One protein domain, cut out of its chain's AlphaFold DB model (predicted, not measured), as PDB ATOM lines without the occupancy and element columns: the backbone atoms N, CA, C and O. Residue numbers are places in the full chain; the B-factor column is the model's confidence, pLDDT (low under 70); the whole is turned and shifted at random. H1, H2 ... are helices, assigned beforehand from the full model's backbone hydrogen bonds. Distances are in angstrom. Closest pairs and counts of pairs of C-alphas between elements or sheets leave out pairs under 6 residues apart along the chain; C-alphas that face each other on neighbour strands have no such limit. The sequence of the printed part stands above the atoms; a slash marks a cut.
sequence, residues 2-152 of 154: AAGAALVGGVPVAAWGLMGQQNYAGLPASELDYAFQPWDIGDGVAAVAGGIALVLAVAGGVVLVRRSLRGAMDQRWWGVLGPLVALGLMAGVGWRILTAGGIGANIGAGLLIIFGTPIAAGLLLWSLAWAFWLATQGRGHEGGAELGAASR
ATOM      1  N   ALA A   2      12.055 -21.499  18.377       90.44
ATOM      2  CA  ALA A   2      12.931 -22.023  17.312       90.44
ATOM      3  C   ALA A   2      13.666 -20.951  16.477       90.44
ATOM      4  O   ALA A   2      14.873 -21.042  16.305       90.44
ATOM      5  N   ALA A   3      12.976 -19.894  16.029       91.19
ATOM      6  CA  ALA A   3      13.602 -18.823  15.241       91.19
ATOM      7  C   ALA A   3      14.660 -18.016  16.024       91.19
ATOM      8  O   ALA A   3      15.685 -17.640  15.466       91.19
ATOM      9  N   GLY A   4      14.432 -17.786  17.323       91.38
ATOM     10  CA  GLY A   4      15.403 -17.127  18.203       91.38
ATOM     11  C   GLY A   4      16.616 -18.002  18.483       91.38
ATOM     12  O   GLY A   4      17.737 -17.516  18.411       91.38
ATOM     13  N   ALA A   5      16.403 -19.299  18.716       93.69
ATOM     14  CA  ALA A   5      17.489 -20.260  18.878       93.69
ATOM     15  C   ALA A   5      18.331 -20.393  17.598       93.69
ATOM     16  O   ALA A   5      19.553 -20.383  17.675       93.69
ATOM     17  N   ALA A   6      17.688 -20.448  16.425       95.38
ATOM     18  CA  ALA A   6      18.378 -20.495  15.137       95.38
ATOM     19  C   ALA A   6      19.232 -19.242  14.893       95.38
ATOM     20  O   ALA A   6      20.375 -19.356  14.467       95.38
ATOM     21  N   LEU A   7      18.705 -18.055  15.215       96.50
ATOM     22  CA  LEU A   7      19.453 -16.803  15.123       96.50
ATOM     23  C   LEU A   7      20.634 -16.777  16.104       96.50
ATOM     24  O   LEU A   7      21.778 -16.653  15.683       96.50
ATOM     25  N   VAL A   8      20.373 -16.922  17.405       96.88
ATOM     26  CA  VAL A   8      21.399 -16.772  18.452       96.88
ATOM     27  C   VAL A   8      22.449 -17.882  18.389       96.88
ATOM     28  O   VAL A   8      23.629 -17.609  18.579       96.88
ATOM     29  N   GLY A   9      22.046 -19.121  18.101       96.00
ATOM     30  CA  GLY A   9      22.957 -20.260  17.985       96.00
ATOM     31  C   GLY A   9      23.669 -20.345  16.634       96.00
ATOM     32  O   GLY A   9      24.817 -20.776  16.577       96.00
ATOM     33  N   GLY A  10      23.025 -19.911  15.546       96.94
ATOM     34  CA  GLY A  10      23.620 -19.944  14.209       96.94
ATOM     35  C   GLY A  10      24.705 -18.887  14.015       96.94
ATOM     36  O   GLY A  10      25.727 -19.163  13.400       96.94
ATOM     37  N   VAL A  11      24.529 -17.695  14.588       98.00
ATOM     38  CA  VAL A  11      25.476 -16.576  14.468       98.00
ATOM     39  C   VAL A  11      26.924 -16.912  14.879       98.00
ATOM     40  O   VAL A  11      27.812 -16.652  14.067       98.00
ATOM     41  N   PRO A  12      27.217 -17.487  16.066       97.75
ATOM     42  CA  PRO A  12      28.595 -17.816  16.442       97.75
ATOM     43  C   PRO A  12      29.230 -18.837  15.496       97.75
ATOM     44  O   PRO A  12      30.391 -18.683  15.121       97.75
ATOM     45  N   VAL A  13      28.465 -19.844  15.061       97.38
ATOM     46  CA  VAL A  13      28.946 -20.881  14.133       97.38
ATOM     47  C   VAL A  13      29.194 -20.301  12.742       97.38
ATOM     48  O   VAL A  13      30.217 -20.597  12.130       97.38
ATOM     49  N   ALA A  14      28.297 -19.438  12.258       97.56
ATOM     50  CA  ALA A  14      28.454 -18.734  10.992       97.56
ATOM     51  C   ALA A  14      29.705 -17.852  10.999       97.56
ATOM     52  O   ALA A  14      30.528 -17.947  10.091       97.56
ATOM     53  N   ALA A  15      29.882 -17.044  12.048       96.94
ATOM     54  CA  ALA A  15      31.040 -16.173  12.196       96.94
ATOM     55  C   ALA A  15      32.350 -16.969  12.255       96.94
ATOM     56  O   ALA A  15      33.276 -16.683  11.502       96.94
ATOM     57  N   TRP A  16      32.413 -18.007  13.093       96.56
ATOM     58  CA  TRP A  16      33.597 -18.859  13.213       96.56
ATOM     59  C   TRP A  16      33.929 -19.606  11.912       96.56
ATOM     60  O   TRP A  16      35.086 -19.645  11.485       96.56
ATOM     61  N   GLY A  17      32.923 -20.228  11.295       95.25
ATOM     62  CA  GLY A  17      33.103 -21.092  10.133       95.25
ATOM     63  C   GLY A  17      33.501 -20.316   8.883       95.25
ATOM     64  O   GLY A  17      34.408 -20.734   8.170       95.25
ATOM     65  N   LEU A  18      32.871 -19.160   8.652       95.50
ATOM     66  CA  LEU A  18      33.102 -18.340   7.459       95.50
ATOM     67  C   LEU A  18      34.332 -17.438   7.567       95.50
ATOM     68  O   LEU A  18      34.900 -17.080   6.541       95.50
ATOM     69  N   MET A  19      34.757 -17.076   8.783       93.56
ATOM     70  CA  MET A  19      35.994 -16.318   8.973       93.56
ATOM     71  C   MET A  19      37.224 -17.139   8.570       93.56
ATOM     72  O   MET A  19      38.194 -16.568   8.086       93.56
ATOM     73  N   GLY A  20      37.176 -18.467   8.724       88.19
ATOM     74  CA  GLY A  20      38.308 -19.344   8.425       88.19
ATOM     75  C   GLY A  20      39.500 -19.113   9.357       88.19
ATOM     76  O   GLY A  20      39.484 -18.229  10.222       88.19
ATOM     77  N   GLN A  21      40.535 -19.939   9.221       88.56
ATOM     78  CA  GLN A  21      41.700 -19.844  10.089       88.56
ATOM     79  C   GLN A  21      42.576 -18.627   9.764       88.56
ATOM     80  O   GLN A  21      42.895 -18.364   8.610       88.56
ATOM     81  N   GLN A  22      42.970 -17.888  10.804       86.94
ATOM     82  CA  GLN A  22      43.675 -16.604  10.686       86.94
ATOM     83  C   GLN A  22      45.181 -16.745  10.953       86.94
ATOM     84  O   GLN A  22      45.758 -15.992  11.734       86.94
ATOM     85  N   ASN A  23      45.813 -17.752  10.354       86.94
ATOM     86  CA  ASN A  23      47.240 -18.005  10.545       86.94
ATOM     87  C   ASN A  23      48.102 -17.020   9.741       86.94
ATOM     88  O   ASN A  23      47.722 -16.592   8.649       86.94
ATOM     89  N   TYR A  24      49.291 -16.704  10.256       83.31
ATOM     90  CA  TYR A  24      50.297 -15.947   9.516       83.31
ATOM     91  C   TYR A  24      50.679 -16.691   8.228       83.31
ATOM     92  O   TYR A  24      50.973 -17.888   8.242       83.31
ATOM     93  N   ALA A  25      50.650 -15.987   7.097       80.62
ATOM     94  CA  ALA A  25      50.902 -16.587   5.793       80.62
ATOM     95  C   ALA A  25      52.400 -16.850   5.566       80.62
ATOM     96  O   ALA A  25      53.248 -16.054   5.957       80.62
ATOM     97  N   GLY A  26      52.717 -17.938   4.859       76.69
ATOM     98  CA  GLY A  26      54.084 -18.230   4.409       76.69
ATOM     99  C   GLY A  26      54.931 -19.072   5.363       76.69
ATOM    100  O   GLY A  26      56.082 -19.342   5.033       76.69
ATOM    101  N   LEU A  27      54.371 -19.529   6.489       79.44
ATOM    102  CA  LEU A  27      55.012 -20.483   7.397       79.44
ATOM    103  C   LEU A  27      54.151 -21.741   7.584       79.44
ATOM    104  O   LEU A  27      52.918 -21.656   7.546       79.44
ATOM    105  N   PRO A  28      54.772 -22.916   7.780       81.94
ATOM    106  CA  PRO A  28      54.044 -24.125   8.133       81.94
ATOM    107  C   PRO A  28      53.473 -24.019   9.553       81.94
ATOM    108  O   PRO A  28      54.028 -23.356  10.425       81.94
ATOM    109  N   ALA A  29      52.374 -24.731   9.816       78.75
ATOM    110  CA  ALA A  29      51.684 -24.676  11.108       78.75
ATOM    111  C   ALA A  29      52.556 -25.093  12.309       78.75
ATOM    112  O   ALA A  29      52.256 -24.686  13.426       78.75
ATOM    113  N   SER A  30      53.620 -25.873  12.085       81.44
ATOM    114  CA  SER A  30      54.593 -26.283  13.108       81.44
ATOM    115  C   SER A  30      55.489 -25.152  13.613       81.44
ATOM    116  O   SER A  30      56.122 -25.309  14.649       81.44
ATOM    117  N   GLU A  31      55.574 -24.048  12.871       82.56
ATOM    118  CA  GLU A  31      56.414 -22.887  13.192       82.56
ATOM    119  C   GLU A  31      55.600 -21.711  13.751       82.56
ATOM    120  O   GLU A  31      56.155 -20.652  14.031       82.56
ATOM    121  N   LEU A  32      54.281 -21.880  13.896       85.50
ATOM    122  CA  LEU A  32      53.389 -20.848  14.411       85.50
ATOM    123  C   LEU A  32      53.147 -21.026  15.908       85.50
ATOM    124  O   LEU A  32      52.856 -22.126  16.380       85.50
ATOM    125  N   ASP A  33      53.180 -19.907  16.625       84.56
ATOM    126  CA  ASP A  33      52.810 -19.830  18.030       84.56
ATOM    127  C   ASP A  33      51.304 -19.588  18.155       84.56
ATOM    128  O   ASP A  33      50.742 -18.666  17.553       84.56
ATOM    129  N   TYR A  34      50.646 -20.402  18.978       83.75
ATOM    130  CA  TYR A  34      49.210 -20.326  19.225       83.75
ATOM    131  C   TYR A  34      48.939 -19.995  20.689       83.75
ATOM    132  O   TYR A  34      49.470 -20.645  21.588       83.75
ATOM    133  N   ALA A  35      48.057 -19.023  20.945       82.56
ATOM    134  CA  ALA A  35      47.559 -18.795  22.302       82.56
ATOM    135  C   ALA A  35      46.650 -19.952  22.754       82.56
ATOM    136  O   ALA A  35      46.719 -20.391  23.899       82.56
ATOM    137  N   PHE A  36      45.841 -20.475  21.827       85.06
ATOM    138  CA  PHE A  36      45.085 -21.715  21.975       85.06
ATOM    139  C   PHE A  36      45.162 -22.529  20.685       85.06
ATOM    140  O   PHE A  36      45.066 -21.971  19.593       85.06
ATOM    141  N   GLN A  37      45.290 -23.851  20.802       86.31
ATOM    142  CA  GLN A  37      45.353 -24.716  19.627       86.31
ATOM    143  C   GLN A  37      44.003 -24.701  18.883       86.31
ATOM    144  O   GLN A  37      42.965 -24.925  19.520       86.31
ATOM    145  N   PRO A  38      43.979 -24.458  17.557       87.31
ATOM    146  CA  PRO A  38      42.759 -24.605  16.775       87.31
ATOM    147  C   PRO A  38      42.303 -26.066  16.766       87.31
ATOM    148  O   PRO A  38      43.101 -26.994  16.909       87.31
ATOM    149  N   TRP A  39      41.002 -26.276  16.574       85.19
ATOM    150  CA  TRP A  39      40.483 -27.620  16.348       85.19
ATOM    151  C   TRP A  39      40.985 -28.169  15.020       85.19
ATOM    152  O   TRP A  39      41.048 -27.440  14.030       85.19
ATOM    153  N   ASP A  40      41.265 -29.470  15.001       85.56
ATOM    154  CA  ASP A  40      41.627 -30.196  13.787       85.56
ATOM    155  C   ASP A  40      40.375 -30.463  12.936       85.56
ATOM    156  O   ASP A  40      39.825 -31.561  12.871       85.56
ATOM    157  N   ILE A  41      39.839 -29.382  12.369       85.00
ATOM    158  CA  ILE A  41      38.697 -29.378  11.461       85.00
ATOM    159  C   ILE A  41      39.157 -28.668  10.197       85.00
ATOM    160  O   ILE A  41      39.542 -27.502  10.243       85.00
ATOM    161  N   GLY A  42      39.081 -29.357   9.059       87.31
ATOM    162  CA  GLY A  42      39.447 -28.765   7.776       87.31
ATOM    163  C   GLY A  42      38.609 -27.522   7.463       87.31
ATOM    164  O   GLY A  42      37.391 -27.518   7.666       87.31
ATOM    165  N   ASP A  43      39.247 -26.488   6.910       87.75
ATOM    166  CA  ASP A  43      38.601 -25.199   6.622       87.75
ATOM    167  C   ASP A  43      37.348 -25.342   5.747       87.75
ATOM    168  O   ASP A  43      36.364 -24.637   5.955       87.75
ATOM    169  N   GLY A  44      37.330 -26.311   4.824       90.50
ATOM    170  CA  GLY A  44      36.148 -26.613   4.014       90.50
ATOM    171  C   GLY A  44      34.947 -27.086   4.843       90.50
ATOM    172  O   GLY A  44      33.824 -26.644   4.607       90.50
ATOM    173  N   VAL A  45      35.169 -27.935   5.851       93.94
ATOM    174  CA  VAL A  45      34.105 -28.414   6.752       93.94
ATOM    175  C   VAL A  45      33.599 -27.267   7.622       93.94
ATOM    176  O   VAL A  45      32.387 -27.081   7.755       93.94
ATOM    177  N   ALA A  46      34.518 -26.462   8.162       94.06
ATOM    178  CA  ALA A  46      34.171 -25.277   8.940       94.06
ATOM    179  C   ALA A  46      33.353 -24.272   8.108       94.06
ATOM    180  O   ALA A  46      32.335 -23.770   8.585       94.06
ATOM    181  N   ALA A  47      33.733 -24.041   6.848       95.06
ATOM    182  CA  ALA A  47      33.024 -23.148   5.938       95.06
ATOM    183  C   ALA A  47      31.618 -23.660   5.591       95.06
ATOM    184  O   ALA A  47      30.665 -22.881   5.613       95.06
ATOM    185  N   VAL A  48      31.452 -24.963   5.329       97.44
ATOM    186  CA  VAL A  48      30.129 -25.563   5.077       97.44
ATOM    187  C   VAL A  48      29.232 -25.438   6.307       97.44
ATOM    188  O   VAL A  48      28.088 -24.993   6.189       97.44
ATOM    189  N   ALA A  49      29.748 -25.769   7.494       96.69
ATOM    190  CA  ALA A  49      29.010 -25.609   8.745       96.69
ATOM    191  C   ALA A  49      28.615 -24.142   8.981       96.69
ATOM    192  O   ALA A  49      27.461 -23.856   9.305       96.69
ATOM    193  N   GLY A  50      29.544 -23.212   8.743       96.62
ATOM    194  CA  GLY A  50      29.297 -21.776   8.822       96.62
ATOM    195  C   GLY A  50      28.236 -21.300   7.825       96.62
ATOM    196  O   GLY A  50      27.353 -20.528   8.191       96.62
ATOM    197  N   GLY A  51      28.260 -21.808   6.592       98.00
ATOM    198  CA  GLY A  51      27.267 -21.502   5.562       98.00
ATOM    199  C   GLY A  51      25.863 -21.988   5.930       98.00
ATOM    200  O   GLY A  51      24.904 -21.220   5.849       98.00
ATOM    201  N   ILE A  52      25.735 -23.230   6.408       98.31
ATOM    202  CA  ILE A  52      24.456 -23.773   6.896       98.31
ATOM    203  C   ILE A  52      23.945 -22.941   8.079       98.31
ATOM    204  O   ILE A  52      22.777 -22.545   8.109       98.31
ATOM    205  N   ALA A  53      24.823 -22.631   9.033       97.69
ATOM    206  CA  ALA A  53      24.478 -21.828  10.198       97.69
ATOM    207  C   ALA A  53      24.036 -20.408   9.816       97.69
ATOM    208  O   ALA A  53      23.073 -19.898  10.390       97.69
ATOM    209  N   LEU A  54      24.670 -19.794   8.809       98.25
ATOM    210  CA  LEU A  54      24.276 -18.488   8.285       98.25
ATOM    211  C   LEU A  54      22.864 -18.533   7.698       98.25
ATOM    212  O   LEU A  54      22.042 -17.678   8.024       98.25
ATOM    213  N   VAL A  55      22.553 -19.543   6.878       98.38
ATOM    214  CA  VAL A  55      21.211 -19.709   6.295       98.38
ATOM    215  C   VAL A  55      20.156 -19.836   7.396       98.38
ATOM    216  O   VAL A  55      19.127 -19.160   7.344       98.38
ATOM    217  N   LEU A  56      20.422 -20.644   8.427       97.88
ATOM    218  CA  LEU A  56      19.517 -20.808   9.567       97.88
ATOM    219  C   LEU A  56      19.358 -19.517  10.377       97.88
ATOM    220  O   LEU A  56      18.237 -19.163  10.749       97.88
ATOM    221  N   ALA A  57      20.453 -18.794  10.619       97.62
ATOM    222  CA  ALA A  57      20.429 -17.533  11.349       97.62
ATOM    223  C   ALA A  57      19.632 -16.461  10.598       97.62
ATOM    224  O   ALA A  57      18.769 -15.807  11.188       97.62
ATOM    225  N   VAL A  58      19.850 -16.328   9.286       97.94
ATOM    226  CA  VAL A  58      19.104 -15.403   8.420       97.94
ATOM    227  C   VAL A  58      17.625 -15.777   8.386       97.94
ATOM    228  O   VAL A  58      16.776 -14.911   8.591       97.94
ATOM    229  N   ALA A  59      17.292 -17.057   8.202       97.56
ATOM    230  CA  ALA A  59      15.904 -17.516   8.226       97.56
ATOM    231  C   ALA A  59      15.225 -17.208   9.574       97.56
ATOM    232  O   ALA A  59      14.111 -16.676   9.603       97.56
ATOM    233  N   GLY A  60      15.912 -17.470  10.692       96.25
ATOM    234  CA  GLY A  60      15.446 -17.134  12.039       96.25
ATOM    235  C   GLY A  60      15.215 -15.633  12.224       96.25
ATOM    236  O   GLY A  60      14.142 -15.224  12.675       96.25
ATOM    237  N   GLY A  61      16.178 -14.809  11.803       95.44
ATOM    238  CA  GLY A  61      16.091 -13.349  11.837       95.44
ATOM    239  C   GLY A  61      14.927 -12.808  11.007       95.44
ATOM    240  O   GLY A  61      14.123 -12.030  11.516       95.44
ATOM    241  N   VAL A  62      14.760 -13.281   9.769       97.06
ATOM    242  CA  VAL A  62      13.647 -12.886   8.889       97.06
ATOM    243  C   VAL A  62      12.296 -13.230   9.517       97.06
ATOM    244  O   VAL A  62      11.383 -12.402   9.506       97.06
ATOM    245  N   VAL A  63      12.149 -14.426  10.094       96.25
ATOM    246  CA  VAL A  63      10.906 -14.826  10.776       96.25
ATOM    247  C   VAL A  63      10.620 -13.922  11.976       96.25
ATOM    248  O   VAL A  63       9.477 -13.490  12.144       96.25
ATOM    249  N   LEU A  64      11.630 -13.611  12.793       93.44
ATOM    250  CA  LEU A  64      11.481 -12.739  13.962       93.44
ATOM    251  C   LEU A  64      11.112 -11.308  13.571       93.44
ATOM    252  O   LEU A  64      10.150 -10.763  14.110       93.44
ATOM    253  N   VAL A  65      11.802 -10.731  12.586       94.94
ATOM    254  CA  VAL A  65      11.497  -9.390  12.065       94.94
ATOM    255  C   VAL A  65      10.073  -9.349  11.519       94.94
ATOM    256  O   VAL A  65       9.294  -8.482  11.903       94.94
ATOM    257  N   ARG A  66       9.671 -10.333  10.703       94.44
ATOM    258  CA  ARG A  66       8.297 -10.410  10.176       94.44
ATOM    259  C   ARG A  66       7.247 -10.514  11.279       94.44
ATOM    260  O   ARG A  66       6.199  -9.885  11.163       94.44
ATOM    261  N   ARG A  67       7.496 -11.296  12.335       93.00
ATOM    262  CA  ARG A  67       6.571 -11.407  13.476       93.00
ATOM    263  C   ARG A  67       6.496 -10.115  14.282       93.00
ATOM    264  O   ARG A  67       5.399  -9.726  14.661       93.00
ATOM    265  N   SER A  68       7.625  -9.441  14.481       91.38
ATOM    266  CA  SER A  68       7.689  -8.149  15.167       91.38
ATOM    267  C   SER A  68       6.920  -7.071  14.396       91.38
ATOM    268  O   SER A  68       6.088  -6.389  14.983       91.38
ATOM    269  N   LEU A  69       7.097  -6.989  13.072       92.69
ATOM    270  CA  LEU A  69       6.376  -6.036  12.214       92.69
ATOM    271  C   LEU A  69       4.864  -6.299  12.147       92.69
ATOM    272  O   LEU A  69       4.087  -5.381  11.921       92.69
ATOM    273  N   ARG A  70       4.436  -7.552  12.341       92.88
ATOM    274  CA  ARG A  70       3.016  -7.940  12.391       92.88
ATOM    275  C   ARG A  70       2.403  -7.832  13.792       92.88
ATOM    276  O   ARG A  70       1.279  -8.281  13.977       92.88
ATOM    277  N   GLY A  71       3.144  -7.327  14.782       88.44
ATOM    278  CA  GLY A  71       2.695  -7.254  16.179       88.44
ATOM    279  C   GLY A  71       2.537  -8.616  16.870       88.44
ATOM    280  O   GLY A  71       2.052  -8.686  17.991       88.44
ATOM    281  N   ALA A  72       2.966  -9.709  16.232       85.94
ATOM    282  CA  ALA A  72       2.873 -11.070  16.766       85.94
ATOM    283  C   ALA A  72       4.020 -11.418  17.738       85.94
ATOM    284  O   ALA A  72       4.098 -12.537  18.244       85.94
ATOM    285  N   MET A  73       4.953 -10.490  17.944       86.00
ATOM    286  CA  MET A  73       6.060 -10.592  18.886       86.00
ATOM    287  C   MET A  73       6.250  -9.232  19.549       86.00
ATOM    288  O   MET A  73       6.374  -8.226  18.850       86.00
ATOM    289  N   ASP A  74       6.317  -9.221  20.880       87.88
ATOM    290  CA  ASP A  74       6.645  -8.017  21.637       87.88
ATOM    291  C   ASP A  74       8.054  -7.532  21.256       87.88
ATOM    292  O   ASP A  74       9.054  -8.242  21.408       87.88
ATOM    293  N   GLN A  75       8.113  -6.306  20.740       88.69
ATOM    294  CA  GLN A  75       9.323  -5.663  20.243       88.69
ATOM    295  C   GLN A  75      10.385  -5.497  21.343       88.69
ATOM    296  O   GLN A  75      11.577  -5.438  21.038       88.69
ATOM    297  N   ARG A  76       9.992  -5.517  22.625       92.62
ATOM    298  CA  ARG A  76      10.916  -5.466  23.770       92.62
ATOM    299  C   ARG A  76      11.875  -6.656  23.826       92.62
ATOM    300  O   ARG A  76      12.964  -6.515  24.379       92.62
ATOM    301  N   TRP A  77      11.530  -7.798  23.223       92.75
ATOM    302  CA  TRP A  77      12.423  -8.963  23.151       92.75
ATOM    303  C   TRP A  77      13.678  -8.725  22.306       92.75
ATOM    304  O   TRP A  77      14.671  -9.433  22.484       92.75
ATOM    305  N   TRP A  78      13.697  -7.702  21.445       94.56
ATOM    306  CA  TRP A  78      14.927  -7.288  20.763       94.56
ATOM    307  C   TRP A  78      16.007  -6.803  21.735       94.56
ATOM    308  O   TRP A  78      17.188  -6.984  21.446       94.56
ATOM    309  N   GLY A  79      15.617  -6.305  22.916       94.50
ATOM    310  CA  GLY A  79      16.543  -5.979  24.005       94.50
ATOM    311  C   GLY A  79      17.279  -7.190  24.589       94.50
ATOM    312  O   GLY A  79      18.319  -7.010  25.212       94.50
ATOM    313  N   VAL A  80      16.786  -8.414  24.351       96.38
ATOM    314  CA  VAL A  80      17.468  -9.679  24.689       96.38
ATOM    315  C   VAL A  80      18.213 -10.224  23.472       96.38
ATOM    316  O   VAL A  80      19.387 -10.570  23.546       96.38
ATOM    317  N   LEU A  81      17.530 -10.306  22.326       95.88
ATOM    318  CA  LEU A  81      18.061 -10.978  21.140       95.88
ATOM    319  C   LEU A  81      19.242 -10.232  20.513       95.88
ATOM    320  O   LEU A  81      20.196 -10.875  20.090       95.88
ATOM    321  N   GLY A  82      19.199  -8.897  20.462       96.81
ATOM    322  CA  GLY A  82      20.273  -8.090  19.879       96.81
ATOM    323  C   GLY A  82      21.616  -8.297  20.593       96.81
ATOM    324  O   GLY A  82      22.586  -8.690  19.941       96.81
ATOM    325  N   PRO A  83      21.681  -8.115  21.924       97.88
ATOM    326  CA  PRO A  83      22.896  -8.369  22.693       97.88
ATOM    327  C   PRO A  83      23.389  -9.822  22.613       97.88
ATOM    328  O   PRO A  83      24.592 -10.037  22.499       97.88
ATOM    329  N   LEU A  84      22.492 -10.817  22.590       97.62
ATOM    330  CA  LEU A  84      22.881 -12.222  22.401       97.62
ATOM    331  C   LEU A  84      23.474 -12.501  21.013       97.62
ATOM    332  O   LEU A  84      24.422 -13.275  20.898       97.62
ATOM    333  N   VAL A  85      22.955 -11.867  19.959       97.94
ATOM    334  CA  VAL A  85      23.539 -11.949  18.609       97.94
ATOM    335  C   VAL A  85      24.932 -11.323  18.585       97.94
ATOM    336  O   VAL A  85      25.863 -11.934  18.064       97.94
ATOM    337  N   ALA A  86      25.100 -10.142  19.190       97.94
ATOM    338  CA  ALA A  86      26.406  -9.493  19.302       97.94
ATOM    339  C   ALA A  86      27.408 -10.363  20.080       97.94
ATOM    340  O   ALA A  86      28.535 -10.561  19.630       97.94
ATOM    341  N   LEU A  87      26.972 -10.956  21.193       97.88
ATOM    342  CA  LEU A  87      27.763 -11.904  21.976       97.88
ATOM    343  C   LEU A  87      28.165 -13.135  21.148       97.88
ATOM    344  O   LEU A  87      29.319 -13.555  21.195       97.88
ATOM    345  N   GLY A  88      27.242 -13.689  20.358       97.44
ATOM    346  CA  GLY A  88      27.522 -14.798  19.447       97.44
ATOM    347  C   GLY A  88      28.582 -14.445  18.400       97.44
ATOM    348  O   GLY A  88      29.520 -15.213  18.196       97.44
ATOM    349  N   LEU A  89      28.488 -13.262  17.781       97.00
ATOM    350  CA  LEU A  89      29.510 -12.774  16.846       97.00
ATOM    351  C   LEU A  89      30.877 -12.666  17.525       97.00
ATOM    352  O   LEU A  89      31.865 -13.171  16.991       97.00
ATOM    353  N   MET A  90      30.925 -12.055  18.712       97.19
ATOM    354  CA  MET A  90      32.153 -11.927  19.496       97.19
ATOM    355  C   MET A  90      32.753 -13.287  19.844       97.19
ATOM    356  O   MET A  90      33.966 -13.438  19.767       97.19
ATOM    357  N   ALA A  91      31.932 -14.280  20.190       96.06
ATOM    358  CA  ALA A  91      32.405 -15.625  20.495       96.06
ATOM    359  C   ALA A  91      32.997 -16.319  19.257       96.06
ATOM    360  O   ALA A  91      34.103 -16.853  19.324       96.06
ATOM    361  N   GLY A  92      32.299 -16.277  18.116       95.56
ATOM    362  CA  GLY A  92      32.753 -16.925  16.883       95.56
ATOM    363  C   GLY A  92      34.029 -16.301  16.313       95.56
ATOM    364  O   GLY A  92      34.999 -17.007  16.032       95.56
ATOM    365  N   VAL A  93      34.052 -14.969  16.196       94.88
ATOM    366  CA  VAL A  93      35.236 -14.209  15.760       94.88
ATOM    367  C   VAL A  93      36.360 -14.329  16.783       94.88
ATOM    368  O   VAL A  93      37.509 -14.588  16.434       94.88
ATOM    369  N   GLY A  94      36.023 -14.177  18.061       94.00
ATOM    370  CA  GLY A  94      36.978 -14.224  19.153       94.00
ATOM    371  C   GLY A  94      37.727 -15.546  19.205       94.00
ATOM    372  O   GLY A  94      38.945 -15.545  19.346       94.00
ATOM    373  N   TRP A  95      37.039 -16.668  18.986       94.50
ATOM    374  CA  TRP A  95      37.691 -17.973  18.913       94.50
ATOM    375  C   TRP A  95      38.737 -18.052  17.791       94.50
ATOM    376  O   TRP A  95      39.829 -18.571  18.016       94.50
ATOM    377  N   ARG A  96      38.464 -17.486  16.605       92.25
ATOM    378  CA  ARG A  96      39.451 -17.423  15.509       92.25
ATOM    379  C   ARG A  96      40.643 -16.537  15.839       92.25
ATOM    380  O   ARG A  96      41.758 -16.879  15.472       92.25
ATOM    381  N   ILE A  97      40.427 -15.443  16.563       91.44
ATOM    382  CA  ILE A  97      41.513 -14.570  17.025       91.44
ATOM    383  C   ILE A  97      42.372 -15.289  18.069       91.44
ATOM    384  O   ILE A  97      43.595 -15.248  17.985       91.44
ATOM    385  N   LEU A  98      41.749 -15.970  19.034       91.38
ATOM    386  CA  LEU A  98      42.439 -16.713  20.094       91.38
ATOM    387  C   LEU A  98      43.248 -17.895  19.560       91.38
ATOM    388  O   LEU A  98      44.283 -18.241  20.124       91.38
ATOM    389  N   THR A  99      42.776 -18.505  18.476       90.75
ATOM    390  CA  THR A  99      43.422 -19.656  17.840       90.75
ATOM    391  C   THR A  99      44.249 -19.283  16.613       90.75
ATOM    392  O   THR A  99      44.725 -20.172  15.916       90.75
ATOM    393  N   ALA A 100      44.436 -17.991  16.330       88.62
ATOM    394  CA  ALA A 100      45.280 -17.532  15.235       88.62
ATOM    395  C   ALA A 100      46.754 -17.846  15.529       88.62
ATOM    396  O   ALA A 100      47.276 -17.434  16.570       88.62
ATOM    397  N   GLY A 101      47.409 -18.553  14.606       85.00
ATOM    398  CA  GLY A 101      48.843 -18.822  14.659       85.00
ATOM    399  C   GLY A 101      49.636 -17.610  14.193       85.00
ATOM    400  O   GLY A 101      49.476 -17.172  13.052       85.00
ATOM    401  N   GLY A 102      50.477 -17.063  15.065       85.69
ATOM    402  CA  GLY A 102      51.321 -15.904  14.781       85.69
ATOM    403  C   GLY A 102      52.805 -16.205  14.960       85.69
ATOM    404  O   GLY A 102      53.188 -17.301  15.358       85.69
ATOM    405  N   ILE A 103      53.640 -15.205  14.679       80.44
ATOM    406  CA  ILE A 103      55.056 -15.211  15.057       80.44
ATOM    407  C   ILE A 103      55.160 -14.384  16.344       80.44
ATOM    408  O   ILE A 103      54.992 -13.161  16.305       80.44
ATOM    409  N   GLY A 104      55.385 -15.033  17.489       78.00
ATOM    410  CA  GLY A 104      55.419 -14.366  18.791       78.00
ATOM    411  C   GLY A 104      54.035 -14.084  19.399       78.00
ATOM    412  O   GLY A 104      53.116 -14.895  19.320       78.00
ATOM    413  N   ALA A 105      53.879 -12.941  20.082       76.94
ATOM    414  CA  ALA A 105      52.697 -12.670  20.907       76.94
ATOM    415  C   ALA A 105      51.463 -12.220  20.098       76.94
ATOM    416  O   ALA A 105      51.489 -11.216  19.383       76.94
ATOM    417  N   ASN A 106      50.331 -12.900  20.299       83.94
ATOM    418  CA  ASN A 106      49.049 -12.542  19.694       83.94
ATOM    419  C   ASN A 106      48.389 -11.353  20.430       83.94
ATOM    420  O   ASN A 106      47.646 -11.520  21.400       83.94
ATOM    421  N   ILE A 107      48.652 -10.129  19.955       85.06
ATOM    422  CA  ILE A 107      48.071  -8.890  20.512       85.06
ATOM    423  C   ILE A 107      46.538  -8.905  20.427       85.06
ATOM    424  O   ILE A 107      45.862  -8.449  21.352       85.06
ATOM    425  N   GLY A 108      45.979  -9.464  19.349       85.50
ATOM    426  CA  GLY A 108      44.532  -9.582  19.166       85.50
ATOM    427  C   GLY A 108      43.872 -10.408  20.271       85.50
ATOM    428  O   GLY A 108      42.859  -9.987  20.829       85.50
ATOM    429  N   ALA A 109      44.481 -11.534  20.647       87.25
ATOM    430  CA  ALA A 109      44.035 -12.367  21.759       87.25
ATOM    431  C   ALA A 109      44.074 -11.598  23.086       87.25
ATOM    432  O   ALA A 109      43.099 -11.619  23.836       87.25
ATOM    433  N   GLY A 110      45.156 -10.857  23.347       88.56
ATOM    434  CA  GLY A 110      45.276 -10.021  24.544       88.56
ATOM    435  C   GLY A 110      44.174  -8.960  24.643       88.56
ATOM    436  O   GLY A 110      43.508  -8.854  25.674       88.56
ATOM    437  N   LEU A 111      43.920  -8.217  23.561       91.44
ATOM    438  CA  LEU A 111      42.855  -7.206  23.507       91.44
ATOM    439  C   LEU A 111      41.464  -7.822  23.683       91.44
ATOM    440  O   LEU A 111      40.630  -7.272  24.406       91.44
ATOM    441  N   LEU A 112      41.213  -8.971  23.056       93.38
ATOM    442  CA  LEU A 112      39.951  -9.687  23.202       93.38
ATOM    443  C   LEU A 112      39.734 -10.157  24.646       93.38
ATOM    444  O   LEU A 112      38.630 -10.030  25.167       93.38
ATOM    445  N   ILE A 113      40.769 -10.658  25.318       91.94
ATOM    446  CA  ILE A 113      40.651 -11.095  26.714       91.94
ATOM    447  C   ILE A 113      40.369  -9.895  27.625       91.94
ATOM    448  O   ILE A 113      39.429  -9.951  28.419       91.94
ATOM    449  N   ILE A 114      41.135  -8.808  27.483       95.31
ATOM    450  CA  ILE A 114      41.054  -7.634  28.368       95.31
ATOM    451  C   ILE A 114      39.756  -6.849  28.159       95.31
ATOM    452  O   ILE A 114      39.113  -6.470  29.134       95.31
ATOM    453  N   PHE A 115      39.357  -6.603  26.908       94.81
ATOM    454  CA  PHE A 115      38.194  -5.764  26.588       94.81
ATOM    455  C   PHE A 115      36.984  -6.568  26.121       94.81
ATOM    456  O   PHE A 115      35.852  -6.262  26.495       94.81
ATOM    457  N   GLY A 116      37.205  -7.616  25.330       93.44
ATOM    458  CA  GLY A 116      36.129  -8.464  24.829       93.44
ATOM    459  C   GLY A 116      35.406  -9.211  25.948       93.44
ATOM    460  O   GLY A 116      34.178  -9.242  25.934       93.44
ATOM    461  N   THR A 117      36.119  -9.738  26.951       94.50
ATOM    462  CA  THR A 117      35.487 -10.479  28.061       94.50
ATOM    463  C   THR A 117      34.543  -9.608  28.899       94.50
ATOM    464  O   THR A 117      33.393 -10.015  29.077       94.50
ATOM    465  N   PRO A 118      34.931  -8.404  29.375       97.56
ATOM    466  CA  PRO A 118      34.002  -7.528  30.092       97.56
ATOM    467  C   PRO A 118      32.792  -7.105  29.253       97.56
ATOM    468  O   PRO A 118      31.673  -7.087  29.763       97.56
ATOM    469  N   ILE A 119      32.992  -6.812  27.964       97.75
ATOM    470  CA  ILE A 119      31.893  -6.463  27.051       97.75
ATOM    471  C   ILE A 119      30.940  -7.653  26.889       97.75
ATOM    472  O   ILE A 119      29.730  -7.498  27.039       97.75
ATOM    473  N   ALA A 120      31.478  -8.851  26.647       97.12
ATOM    474  CA  ALA A 120      30.705 -10.082  26.520       97.12
ATOM    475  C   ALA A 120      29.895 -10.380  27.793       97.12
ATOM    476  O   ALA A 120      28.698 -10.665  27.717       97.12
ATOM    477  N   ALA A 121      30.521 -10.244  28.966       97.69
ATOM    478  CA  ALA A 121      29.850 -10.388  30.253       97.69
ATOM    479  C   ALA A 121      28.728  -9.351  30.422       97.69
ATOM    480  O   ALA A 121      27.619  -9.710  30.811       97.69
ATOM    481  N   GLY A 122      28.978  -8.087  30.069       98.31
ATOM    482  CA  GLY A 122      27.975  -7.023  30.105       98.31
ATOM    483  C   GLY A 122      26.768  -7.310  29.208       98.31
ATOM    484  O   GLY A 122      25.631  -7.198  29.663       98.31
ATOM    485  N   LEU A 123      26.995  -7.751  27.965       98.19
ATOM    486  CA  LEU A 123      25.928  -8.133  27.029       98.19
ATOM    487  C   LEU A 123      25.109  -9.322  27.546       98.19
ATOM    488  O   LEU A 123      23.878  -9.326  27.429       98.19
ATOM    489  N   LEU A 124      25.771 -10.319  28.140       97.94
ATOM    490  CA  LEU A 124      25.105 -11.479  28.722       97.94
ATOM    491  C   LEU A 124      24.247 -11.081  29.928       97.94
ATOM    492  O   LEU A 124      23.063 -11.413  29.976       97.94
ATOM    493  N   LEU A 125      24.823 -10.336  30.874       98.31
ATOM    494  CA  LEU A 125      24.119  -9.866  32.068       98.31
ATOM    495  C   LEU A 125      22.933  -8.975  31.702       98.31
ATOM    496  O   LEU A 125      21.850  -9.150  32.258       98.31
ATOM    497  N   TRP A 126      23.102  -8.083  30.724       98.06
ATOM    498  CA  TRP A 126      22.010  -7.276  30.188       98.06
ATOM    499  C   TRP A 126      20.883  -8.150  29.634       98.06
ATOM    500  O   TRP A 126      19.721  -7.972  30.000       98.06
ATOM    501  N   SER A 127      21.221  -9.131  28.791       96.75
ATOM    502  CA  SER A 127      20.242 -10.044  28.190       96.75
ATOM    503  C   SER A 127      19.449 -10.804  29.251       96.75
ATOM    504  O   SER A 127      18.227 -10.912  29.151       96.75
ATOM    505  N   LEU A 128      20.137 -11.305  30.280       97.19
ATOM    506  CA  LEU A 128      19.527 -12.032  31.393       97.19
ATOM    507  C   LEU A 128      18.623 -11.125  32.231       97.19
ATOM    508  O   LEU A 128      17.480 -11.493  32.506       97.19
ATOM    509  N   ALA A 129      19.100  -9.933  32.591       96.75
ATOM    510  CA  ALA A 129      18.327  -8.966  33.362       96.75
ATOM    511  C   ALA A 129      17.062  -8.532  32.609       96.75
ATOM    512  O   ALA A 129      15.971  -8.520  33.180       96.75
ATOM    513  N   TRP A 130      17.183  -8.248  31.311       95.94
ATOM    514  CA  TRP A 130      16.060  -7.834  30.475       95.94
ATOM    515  C   TRP A 130      15.042  -8.960  30.272       95.94
ATOM    516  O   TRP A 130      13.836  -8.739  30.393       95.94
ATOM    517  N   ALA A 131      15.510 -10.189  30.033       94.38
ATOM    518  CA  ALA A 131      14.646 -11.365  29.945       94.38
ATOM    519  C   ALA A 131      13.885 -11.613  31.256       94.38
ATOM    520  O   ALA A 131      12.680 -11.868  31.235       94.38
ATOM    521  N   PHE A 132      14.567 -11.493  32.398       95.81
ATOM    522  CA  PHE A 132      13.958 -11.652  33.715       95.81
ATOM    523  C   PHE A 132      12.904 -10.571  33.993       95.81
ATOM    524  O   PHE A 132      11.799 -10.871  34.452       95.81
ATOM    525  N   TRP A 133      13.205  -9.317  33.659       94.50
ATOM    526  CA  TRP A 133      12.266  -8.207  33.801       94.50
ATOM    527  C   TRP A 133      11.010  -8.397  32.935       94.50
ATOM    528  O   TRP A 133       9.890  -8.260  33.427       94.50
ATOM    529  N   LEU A 134      11.162  -8.819  31.675       92.94
ATOM    530  CA  LEU A 134      10.018  -9.131  30.808       92.94
ATOM    531  C   LEU A 134       9.180 -10.301  31.343       92.94
ATOM    532  O   LEU A 134       7.950 -10.238  31.340       92.94
ATOM    533  N   ALA A 135       9.832 -11.355  31.842       90.81
ATOM    534  CA  ALA A 135       9.150 -12.525  32.392       90.81
ATOM    535  C   ALA A 135       8.360 -12.211  33.675       90.81
ATOM    536  O   ALA A 135       7.328 -12.830  33.940       90.81
ATOM    537  N   THR A 136       8.831 -11.254  34.475       91.12
ATOM    538  CA  THR A 136       8.180 -10.841  35.727       91.12
ATOM    539  C   THR A 136       7.028  -9.860  35.498       91.12
ATOM    540  O   THR A 136       6.009  -9.979  36.177       91.12
ATOM    541  N   GLN A 137       7.107  -8.969  34.501       83.50
ATOM    542  CA  GLN A 137       5.983  -8.085  34.147       83.50
ATOM    543  C   GLN A 137       4.756  -8.837  33.608       83.50
ATOM    544  O   GLN A 137       3.627  -8.444  33.905       83.50
ATOM    545  N   GLY A 138       4.954  -9.932  32.863       64.56
ATOM    546  CA  GLY A 138       3.851 -10.738  32.324       64.56
ATOM    547  C   GLY A 138       2.974 -11.391  33.401       64.56
ATOM    548  O   GLY A 138       1.762 -11.469  33.236       64.56
ATOM    549  N   ARG A 139       3.558 -11.780  34.543       62.31
ATOM    550  CA  ARG A 139       2.827 -12.431  35.650       62.31
ATOM    551  C   ARG A 139       1.969 -11.473  36.481       62.31
ATOM    552  O   ARG A 139       1.012 -11.904  37.114       62.31
ATOM    553  N   GLY A 140       2.289 -10.177  36.489       59.09
ATOM    554  CA  GLY A 140       1.539  -9.180  37.262       59.09
ATOM    555  C   GLY A 140       0.151  -8.861  36.692       59.09
ATOM    556  O   GLY A 140      -0.744  -8.490  37.446       59.09
ATOM    557  N   HIS A 141      -0.052  -9.028  35.379       53.91
ATOM    558  CA  HIS A 141      -1.347  -8.769  34.733       53.91
ATOM    559  C   HIS A 141      -2.379  -9.883  34.971       53.91
ATOM    560  O   HIS A 141      -3.569  -9.589  35.053       53.91
ATOM    561  N   GLU A 142      -1.948 -11.137  35.135       54.94
ATOM    562  CA  GLU A 142      -2.855 -12.271  35.374       54.94
ATOM    563  C   GLU A 142      -3.400 -12.275  36.815       54.94
ATOM    564  O   GLU A 142      -4.598 -12.456  37.016       54.94
ATOM    565  N   GLY A 143      -2.572 -11.946  37.816       53.09
ATOM    566  CA  GLY A 143      -3.016 -11.855  39.218       53.09
ATOM    567  C   GLY A 143      -3.910 -10.642  39.529       53.09
ATOM    568  O   GLY A 143      -4.765 -10.703  40.411       53.09
ATOM    569  N   GLY A 144      -3.759  -9.535  38.792       52.84
ATOM    570  CA  GLY A 144      -4.617  -8.352  38.942       52.84
ATOM    571  C   GLY A 144      -6.022  -8.533  38.356       52.84
ATOM    572  O   GLY A 144      -6.982  -7.950  38.863       52.84
ATOM    573  N   ALA A 145      -6.163  -9.367  37.319       55.66
ATOM    574  CA  ALA A 145      -7.453  -9.675  36.709       55.66
ATOM    575  C   ALA A 145      -8.337 -10.544  37.623       55.66
ATOM    576  O   ALA A 145      -9.538 -10.289  37.715       55.66
ATOM    577  N   GLU A 146      -7.756 -11.500  38.359       53.97
ATOM    578  CA  GLU A 146      -8.496 -12.304  39.345       53.97
ATOM    579  C   GLU A 146      -8.986 -11.468  40.537       53.97
ATOM    580  O   GLU A 146     -10.145 -11.579  40.940       53.97
ATOM    581  N   LEU A 147      -8.153 -10.558  41.055       55.88
ATOM    582  CA  LEU A 147      -8.535  -9.670  42.163       55.88
ATOM    583  C   LEU A 147      -9.589  -8.626  41.743       55.88
ATOM    584  O   LEU A 147     -10.495  -8.308  42.514       55.88
ATOM    585  N   GLY A 148      -9.519  -8.124  40.506       53.03
ATOM    586  CA  GLY A 148     -10.517  -7.203  39.952       53.03
ATOM    587  C   GLY A 148     -11.869  -7.861  39.649       53.03
ATOM    588  O   GLY A 148     -12.906  -7.209  39.787       53.03
ATOM    589  N   ALA A 149     -11.879  -9.144  39.275       57.66
ATOM    590  CA  ALA A 149     -13.105  -9.914  39.069       57.66
ATOM    591  C   ALA A 149     -13.801 -10.253  40.399       57.66
ATOM    592  O   ALA A 149     -15.021 -10.129  40.496       57.66
ATOM    593  N   ALA A 150     -13.034 -10.582  41.445       56.62
ATOM    594  CA  ALA A 150     -13.569 -10.851  42.781       56.62
ATOM    595  C   ALA A 150     -14.226  -9.616  43.435       56.62
ATOM    596  O   ALA A 150     -15.168  -9.752  44.210       56.62
ATOM    597  N   SER A 151     -13.781  -8.403  43.091       55.50
ATOM    598  CA  SER A 151     -14.300  -7.150  43.660       55.50
ATOM    599  C   SER A 151     -15.599  -6.633  43.018       55.50
ATOM    600  O   SER A 151     -16.196  -5.709  43.565       55.50
ATOM    601  N   ARG A 152     -16.045  -7.164  41.869       58.25
ATOM    602  CA  ARG A 152     -17.282  -6.710  41.186       58.25
ATOM    603  C   ARG A 152     -18.509  -7.586  41.463       58.25
ATOM    604  O   ARG A 152     -19.536  -7.406  40.817       58.25
TER     605      ARG A 152
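Overview. This is residues 2 to 152 of the 154 residues of an uncharacterized protein of Streptomyces tuirus (UniProt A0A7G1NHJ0). Four helices lie roughly side by side in the order H4, H3, H1, H2, and residues 135 to 152, mostly the last part of the long H4, stick out as an arm. The looped stretch 20 to 42 lies toward the opposite end. The printed part has 151 residues, with four named helices, H1 to H4 along the chain, and no named strand: all helix. It is loose, with a radius of gyration of the C-alphas of 20.9 A and spans of 81 by 31 by 21 A.

Along the chain. H4, residues 107 to 150, is 65.6 A long, kinks by 37 degrees near residue 115 and ends at C-alpha 150 (-13.569, -10.851, 42.781). H3 is residues 75 to 98, 34.9 A. H1, residues 2 to 19, 25.2 A, begins at C-alpha 2 (12.931, -22.023, 17.312). H2 is residues 43 to 69, 37.9 A.

Arrangement. H4 and H3, a hairpin, touch, closest at C-alphas Ser 127 and Val 80, 4.5 A. H3 and H1 touch, closest at C-alphas Gly 92 and Trp 16, 4.2 A. H1 and H2, a hairpin, touch, closest at C-alphas Ala 14 and Gly 50, 3.8 A, at 35.2 degrees, only just steep. H1, H2 and H3 form an up-and-down bundle, each running against the one before. Every O i to N i+4 pair is within hydrogen-bond range in H2, against 12 of 14 in H1, 16 of 20 in H3 and 32 of 40 in H4.

Size, cuts and confidence. The C-alphas farthest apart, Gly 26 and Arg 152, are 81.1 A apart. The printed part has no cut; the H1 to H2 link, 23 residues, is long. Residues 138 to 152 have pLDDT under 70.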